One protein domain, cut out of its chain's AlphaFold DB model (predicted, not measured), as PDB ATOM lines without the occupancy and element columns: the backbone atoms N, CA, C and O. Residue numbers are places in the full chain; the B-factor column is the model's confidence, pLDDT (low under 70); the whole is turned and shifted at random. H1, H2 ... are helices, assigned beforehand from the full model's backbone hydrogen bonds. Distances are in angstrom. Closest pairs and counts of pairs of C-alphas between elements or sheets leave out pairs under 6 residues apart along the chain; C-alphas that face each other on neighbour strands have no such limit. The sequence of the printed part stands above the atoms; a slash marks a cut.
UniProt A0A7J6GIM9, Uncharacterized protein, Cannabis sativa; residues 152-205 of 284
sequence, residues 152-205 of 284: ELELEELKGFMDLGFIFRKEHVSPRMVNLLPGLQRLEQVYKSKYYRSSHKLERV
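This is residues 152 to 205 of the 284 residues of an uncharacterized protein of Cannabis sativa (UniProt A0A7J6GIM9). A long straight helical arm sticks out of a small compact head. The head holds H1, the short H2, the long link between them and the first part of H3; residues 192 to 205, of which 192 to 204 belong to H3, are the arm. The printed part has 54 residues with three named helices, in the order H1, H2, H3, and no named strand: the class is all helix. The whole is loose, with a radius of gyration of the C-alphas of 13.4 A, and it spans 40 by 20 by 19 A, the arm making the length.

H1 is residues 152 to 163, 16.2 A from first to last C-alpha, beginning with C-alpha 152 at (195.266, 225.582, 138.629). H2 is residues 175 to 180, 8.9 A long, with C-alpha 175 at (213.098, 236.262, 140.741). H3 is residues 183 to 204, 32.5 A long, ending with C-alpha 204 at (205.750, 222.510, 171.030).

H1 touches H3 with residues 154 to 158 alone, and H3 touches H1 with residues 183 to 184 alone. Their closest C-alphas, those of Glu 154 and Gly 183, are 4.7 A apart, and their lines are about perpendicular, at 89 degrees. H2 and H3 only just touch, with 3 pairs of C-alphas within 8 A, and only at the corner by their link. Their closest C-alphas are those of Val 178 and Leu 184, 5.4 A apart; they run opposite ways at a steep tilt of 48 degrees. H1 and H2 are apart. In H1, H2 and H3 every O i to N i+4 pair is within hydrogen-bond range.

The two C-alphas farthest apart, those of Leu 164 and Val 205, are 40.8 A apart. Without residues 192 to 205 the body spans 20 by 20 by 19 A. The printed part has no cut. The link from H1 to H2 is long, with 11 residues, and that from H2 to H3 is tight, with 2. The mean pLDDT of the printed part is 81.6, and it is under 70 at residue 191 and residues 194 to 205.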
ATOM      1  N   GLU A 152     195.136 226.977 139.060       91.56
ATOM      2  CA  GLU A 152     195.266 225.582 138.629       91.56
ATOM      3  C   GLU A 152     196.012 225.466 137.295       91.56
ATOM      4  O   GLU A 152     196.842 224.571 137.147       91.56
ATOM      5  N   LEU A 153     195.773 226.396 136.363       92.25
ATOM      6  CA  LEU A 153     196.464 226.432 135.073       92.25
ATOM      7  C   LEU A 153     197.969 226.645 135.237       92.25
ATOM      8  O   LEU A 153     198.744 225.855 134.706       92.25
ATOM      9  N   GLU A 154     198.413 227.623 136.030       92.94
ATOM     10  CA  GLU A 154     199.866 227.824 136.169       92.94
ATOM     11  C   GLU A 154     200.526 226.668 136.954       92.94
ATOM     12  O   GLU A 154     201.717 226.401 136.799       92.94
ATOM     13  N   LEU A 155     199.767 225.940 137.787       91.94
ATOM     14  CA  LEU A 155     200.278 224.740 138.457       91.94
ATOM     15  C   LEU A 155     200.441 223.571 137.471       91.94
ATOM     16  O   LEU A 155     201.391 222.798 137.580       91.94
ATOM     17  N   GLU A 156     199.538 223.452 136.498       93.75
ATOM     18  CA  GLU A 156     199.649 222.495 135.396       93.75
ATOM     19  C   GLU A 156     200.811 222.837 134.459       93.75
ATOM     20  O   GLU A 156     201.542 221.934 134.051       93.75
ATOM     21  N   GLU A 157     201.049 224.121 134.185       94.06
ATOM     22  CA  GLU A 157     202.234 224.576 133.452       94.06
ATOM     23  C   GLU A 157     203.519 224.152 134.171       94.06
ATOM     24  O   GLU A 157     204.357 223.473 133.573       94.06
ATOM     25  N   LEU A 158     203.650 224.453 135.473       93.62
ATOM     26  CA  LEU A 158     204.789 223.997 136.280       93.62
ATOM     27  C   LEU A 158     204.955 222.484 136.251       93.62
ATOM     28  O   LEU A 158     206.078 221.987 136.133       93.62
ATOM     29  N   LYS A 159     203.847 221.747 136.349       92.31
ATOM     30  CA  LYS A 159     203.869 220.292 136.256       92.31
ATOM     31  C   LYS A 159     204.405 219.840 134.895       92.31
ATOM     32  O   LYS A 159     205.212 218.920 134.858       92.31
ATOM     33  N   GLY A 160     204.025 220.501 133.805       95.75
ATOM     34  CA  GLY A 160     204.577 220.249 132.475       95.75
ATOM     35  C   GLY A 160     206.096 220.427 132.428       95.75
ATOM     36  O   GLY A 160     206.798 219.566 131.904       95.75
ATOM     37  N   PHE A 161     206.631 221.480 133.054       94.50
ATOM     38  CA  PHE A 161     208.084 221.650 133.190       94.50
ATOM     39  C   PHE A 161     208.720 220.534 134.029       94.50
ATOM     40  O   PHE A 161     209.762 219.997 133.661       94.50
ATOM     41  N   MET A 162     208.088 220.122 135.126       93.44
ATOM     42  CA  MET A 162     208.589 219.004 135.932       93.44
ATOM     43  C   MET A 162     208.581 217.677 135.162       93.44
ATOM     44  O   MET A 162     209.537 216.909 135.259       93.44
ATOM     45  N   ASP A 163     207.552 217.427 134.351       94.88
ATOM     46  CA  ASP A 163     207.441 216.239 133.498       94.88
ATOM     47  C   ASP A 163     208.522 216.226 132.394       94.88
ATOM     48  O   ASP A 163     208.964 215.157 131.967       94.88
ATOM     49  N   LEU A 164     208.999 217.404 131.969       95.56
ATOM     50  CA  LEU A 164     210.143 217.568 131.062       95.56
ATOM     51  C   LEU A 164     211.509 217.424 131.761       95.56
ATOM     52  O   LEU A 164     212.543 217.459 131.095       95.56
ATOM     53  N   GLY A 165     211.530 217.247 133.084       95.12
ATOM     54  CA  GLY A 165     212.747 217.042 133.872       95.12
ATOM     55  C   GLY A 165     213.326 218.307 134.509       95.12
ATOM     56  O   GLY A 165     214.426 218.254 135.060       95.12
ATOM     57  N   PHE A 166     212.616 219.439 134.475       93.50
ATOM     58  CA  PHE A 166     213.035 220.631 135.210       93.50
ATOM     59  C   PHE A 166     212.786 220.451 136.711       93.50
ATOM     60  O   PHE A 166     211.715 220.029 137.143       93.50
ATOM     61  N   ILE A 167     213.782 220.803 137.524       91.88
ATOM     62  CA  ILE A 167     213.711 220.690 138.983       91.88
ATOM     63  C   ILE A 167     213.797 222.091 139.580       91.88
ATOM     64  O   ILE A 167     214.847 222.733 139.544       91.88
ATOM     65  N   PHE A 168     212.700 222.550 140.177       90.12
ATOM     66  CA  PHE A 168     212.630 223.843 140.854       90.12
ATOM     67  C   PHE A 168     213.026 223.694 142.327       90.12
ATOM     68  O   PHE A 168     212.185 223.487 143.200       90.12
ATOM     69  N   ARG A 169     214.332 223.758 142.601       88.81
ATOM     70  CA  ARG A 169     214.860 223.864 143.971       88.81
ATOM     71  C   ARG A 169     214.780 225.313 144.441       88.81
ATOM     72  O   ARG A 169     215.066 226.211 143.651       88.81
ATOM     73  N   LYS A 170     214.443 225.548 145.713       83.56
ATOM     74  CA  LYS A 170     214.283 226.903 146.273       83.56
ATOM     75  C   LYS A 170     215.534 227.763 146.062       83.56
ATOM     76  O   LYS A 170     215.428 228.953 145.808       83.56
ATOM     77  N   GLU A 171     216.706 227.142 146.093       85.50
ATOM     78  CA  GLU A 171     218.013 227.787 145.957       85.50
ATOM     79  C   GLU A 171     218.331 228.212 144.511       85.50
ATOM     80  O   GLU A 171     219.264 228.979 144.285       85.50
ATOM     81  N   HIS A 172     217.588 227.710 143.520       86.81
ATOM     82  CA  HIS A 172     217.814 227.996 142.096       86.81
ATOM     83  C   HIS A 172     216.634 228.691 141.419       86.81
ATOM     84  O   HIS A 172     216.683 228.957 140.217       86.81
ATOM     85  N   VAL A 173     215.572 228.996 142.162       90.69
ATOM     86  CA  VAL A 173     214.470 229.805 141.650       90.69
ATOM     87  C   VAL A 173     214.888 231.269 141.738       90.69
ATOM     88  O   VAL A 173     214.918 231.864 142.810       90.69
ATOM     89  N   SER A 174     215.251 231.845 140.592       91.25
ATOM     90  CA  SER A 174     215.555 233.275 140.510       91.25
ATOM     91  C   SER A 174     214.268 234.109 140.410       91.25
ATOM     92  O   SER A 174     213.293 233.641 139.816       91.25
ATOM     93  N   PRO A 175     214.255 235.369 140.886       90.44
ATOM     94  CA  PRO A 175     213.098 236.262 140.741       90.44
ATOM     95  C   PRO A 175     212.638 236.414 139.285       90.44
ATOM     96  O   PRO A 175     211.448 236.447 138.990       90.44
ATOM     97  N   ARG A 176     213.586 236.402 138.338       93.19
ATOM     98  CA  ARG A 176     213.282 236.433 136.903       93.19
ATOM     99  C   ARG A 176     212.501 235.200 136.437       93.19
ATOM    100  O   ARG A 176     211.654 235.327 135.564       93.19
ATOM    101  N   MET A 177     212.777 234.021 136.996       92.25
ATOM    102  CA  MET A 177     212.020 232.805 136.682       92.25
ATOM    103  C   MET A 177     210.610 232.851 137.259       92.25
ATOM    104  O   MET A 177     209.694 232.396 136.588       92.25
ATOM    105  N   VAL A 178     210.427 233.421 138.453       91.06
ATOM    106  CA  VAL A 178     209.092 233.608 139.050       91.06
ATOM    107  C   VAL A 178     208.230 234.511 138.168       91.06
ATOM    108  O   VAL A 178     207.078 234.188 137.914       91.06
ATOM    109  N   ASN A 179     208.813 235.569 137.596       90.50
ATOM    110  CA  ASN A 179     208.103 236.446 136.659       90.50
ATOM    111  C   ASN A 179     207.742 235.755 135.331       90.50
ATOM    112  O   ASN A 179     206.789 236.156 134.670       90.50
ATOM    113  N   LEU A 180     208.515 234.749 134.912       91.69
ATOM    114  CA  LEU A 180     208.233 233.966 133.702       91.69
ATOM    115  C   LEU A 180     207.240 232.830 133.957       91.69
ATOM    116  O   LEU A 180     206.493 232.463 133.058       91.69
ATOM    117  N   LEU A 181     207.260 232.265 135.162       93.12
ATOM    118  CA  LEU A 181     206.410 231.168 135.602       93.12
ATOM    119  C   LEU A 181     205.733 231.568 136.918       93.12
ATOM    120  O   LEU A 181     206.220 231.179 137.986       93.12
ATOM    121  N   PRO A 182     204.605 232.303 136.863       89.62
ATOM    122  CA  PRO A 182     203.907 232.793 138.055       89.62
ATOM    123  C   PRO A 182     203.498 231.672 139.023       89.62
ATOM    124  O   PRO A 182     203.503 231.852 140.243       89.62
ATOM    125  N   GLY A 183     203.296 230.451 138.511       92.06
ATOM    126  CA  GLY A 183     203.069 229.267 139.337       92.06
ATOM    127  C   GLY A 183     204.185 229.001 140.361       92.06
ATOM    128  O   GLY A 183     203.914 228.425 141.421       92.06
ATOM    129  N   LEU A 184     205.431 229.433 140.101       92.31
ATOM    130  CA  LEU A 184     206.553 229.282 141.040       92.31
ATOM    131  C   LEU A 184     206.344 230.089 142.316       92.31
ATOM    132  O   LEU A 184     206.781 229.650 143.378       92.31
ATOM    133  N   GLN A 185     205.638 231.218 142.233       89.69
ATOM    134  CA  GLN A 185     205.309 232.039 143.391       89.69
ATOM    135  C   GLN A 185     204.483 231.224 144.401       89.69
ATOM    136  O   GLN A 185     204.812 231.164 145.589       89.69
ATOM    137  N   ARG A 186     203.481 230.484 143.903       84.31
ATOM    138  CA  ARG A 186     202.649 229.583 144.718       84.31
ATOM    139  C   ARG A 186     203.422 228.407 145.274       84.31
ATOM    140  O   ARG A 186     203.238 228.042 146.437       84.31
ATOM    141  N   LEU A 187     204.321 227.836 144.480       81.12
ATOM    142  CA  LEU A 187     205.197 226.774 144.953       81.12
ATOM    143  C   LEU A 187     206.082 227.266 146.116       81.12
ATOM    144  O   LEU A 187     206.193 226.586 147.138       81.12
ATOM    145  N   GLU A 188     206.650 228.468 146.005       80.50
ATOM    146  CA  GLU A 188     207.472 229.076 147.052       80.50
ATOM    147  C   GLU A 188     206.686 229.276 148.360       80.50
ATOM    148  O   GLU A 188     207.181 228.967 149.449       80.50
ATOM    149  N   GLN A 189     205.437 229.730 148.266       76.44
ATOM    150  CA  GLN A 189     204.557 229.938 149.420       76.44
ATOM    151  C   GLN A 189     204.195 228.624 150.122       76.44
ATOM    152  O   GLN A 189     204.209 228.555 151.355       76.44
ATOM    153  N   VAL A 190     203.971 227.546 149.362       75.19
ATOM    154  CA  VAL A 190     203.752 226.201 149.918       75.19
ATOM    155  C   VAL A 190     204.978 225.713 150.702       75.19
ATOM    156  O   VAL A 190     204.823 225.125 151.777       75.19
ATOM    157  N   TYR A 191     206.199 225.972 150.219       69.69
ATOM    158  CA  TYR A 191     207.424 225.632 150.956       69.69
ATOM    159  C   TYR A 191     207.606 226.473 152.225       69.69
ATOM    160  O   TYR A 191     208.010 225.932 153.256       69.69
ATOM    161  N   LYS A 192     207.265 227.767 152.186       71.81
ATOM    162  CA  LYS A 192     207.292 228.648 153.366       71.81
ATOM    163  C   LYS A 192     206.310 228.167 154.441       71.81
ATOM    164  O   LYS A 192     206.724 227.940 155.574       71.81
ATOM    165  N   SER A 193     205.050 227.904 154.086       73.69
ATOM    166  CA  SER A 193     204.016 227.428 155.023       73.69
ATOM    167  C   SER A 193     204.408 226.127 155.744       73.69
ATOM    168  O   SER A 193     204.242 226.005 156.959       73.69
ATOM    169  N   LYS A 194     205.004 225.165 155.022       66.25
ATOM    170  CA  LYS A 194     205.514 223.917 155.620       66.25
ATOM    171  C   LYS A 194     206.659 224.161 156.601       66.25
ATOM    172  O   LYS A 194     206.696 223.504 157.637       66.25
ATOM    173  N   TYR A 195     207.561 225.091 156.289       60.22
ATOM    174  CA  TYR A 195     208.678 225.440 157.167       60.22
ATOM    175  C   TYR A 195     208.173 226.023 158.492       60.22
ATOM    176  O   TYR A 195     208.496 225.485 159.545       60.22
ATOM    177  N   TYR A 196     207.264 227.004 158.457       60.47
ATOM    178  CA  TYR A 196     206.689 227.582 159.681       60.47
ATOM    179  C   TYR A 196     205.860 226.573 160.489       60.47
ATOM    180  O   TYR A 196     205.981 226.519 161.711       60.47
ATOM    181  N   ARG A 197     205.083 225.698 159.831       59.34
ATOM    182  CA  ARG A 197     204.314 224.637 160.513       59.34
ATOM    183  C   ARG A 197     205.209 223.564 161.144       59.34
ATOM    184  O   ARG A 197     204.844 222.996 162.169       59.34
ATOM    185  N   SER A 198     206.366 223.282 160.544       59.94
ATOM    186  CA  SER A 198     207.357 222.342 161.079       59.94
ATOM    187  C   SER A 198     208.165 222.950 162.229       59.94
ATOM    188  O   SER A 198     208.391 222.267 163.225       59.94
ATOM    189  N   SER A 199     208.551 224.227 162.135       58.16
ATOM    190  CA  SER A 199     209.244 224.955 163.207       58.16
ATOM    191  C   SER A 199     208.371 225.091 164.457       58.16
ATOM    192  O   SER A 199     208.820 224.750 165.546       58.16
ATOM    193  N   HIS A 200     207.087 225.434 164.303       54.62
ATOM    194  CA  HIS A 200     206.145 225.479 165.430       54.62
ATOM    195  C   HIS A 200     205.848 224.101 166.043       54.62
ATOM    196  O   HIS A 200     205.454 224.013 167.207       54.62
ATOM    197  N   LYS A 201     206.023 223.012 165.279       54.66
ATOM    198  CA  LYS A 201     205.907 221.648 165.808       54.66
ATOM    199  C   LYS A 201     207.130 221.260 166.640       54.66
ATOM    200  O   LYS A 201     206.956 220.542 167.613       54.66
ATOM    201  N   LEU A 202     208.327 221.739 166.295       52.91
ATOM    202  CA  LEU A 202     209.547 221.478 167.068       52.91
ATOM    203  C   LEU A 202     209.579 222.268 168.388       52.91
ATOM    204  O   LEU A 202     210.009 221.724 169.398       52.91
ATOM    205  N   GLU A 203     209.048 223.496 168.413       52.03
ATOM    206  CA  GLU A 203     208.912 224.281 169.654       52.03
ATOM    207  C   GLU A 203     207.879 223.697 170.631       52.03
ATOM    208  O   GLU A 203     208.116 223.683 171.837       52.03
ATOM    209  N   ARG A 204     206.758 223.136 170.146       47.75
ATOM    210  CA  ARG A 204     205.750 222.510 171.030       47.75
ATOM    211  C   ARG A 204     206.190 221.195 171.672       47.75
ATOM    212  O   ARG A 204     205.559 220.779 172.640       47.75
ATOM    213  N   VAL A 205     207.229 220.537 171.153       50.12
ATOM    214  CA  VAL A 205     207.754 219.292 171.746       50.12
ATOM    215  C   VAL A 205     208.573 219.581 173.010       50.12
ATOM    216  O   VAL A 205     208.715 218.700 173.845       50.12
TER     217      VAL A 205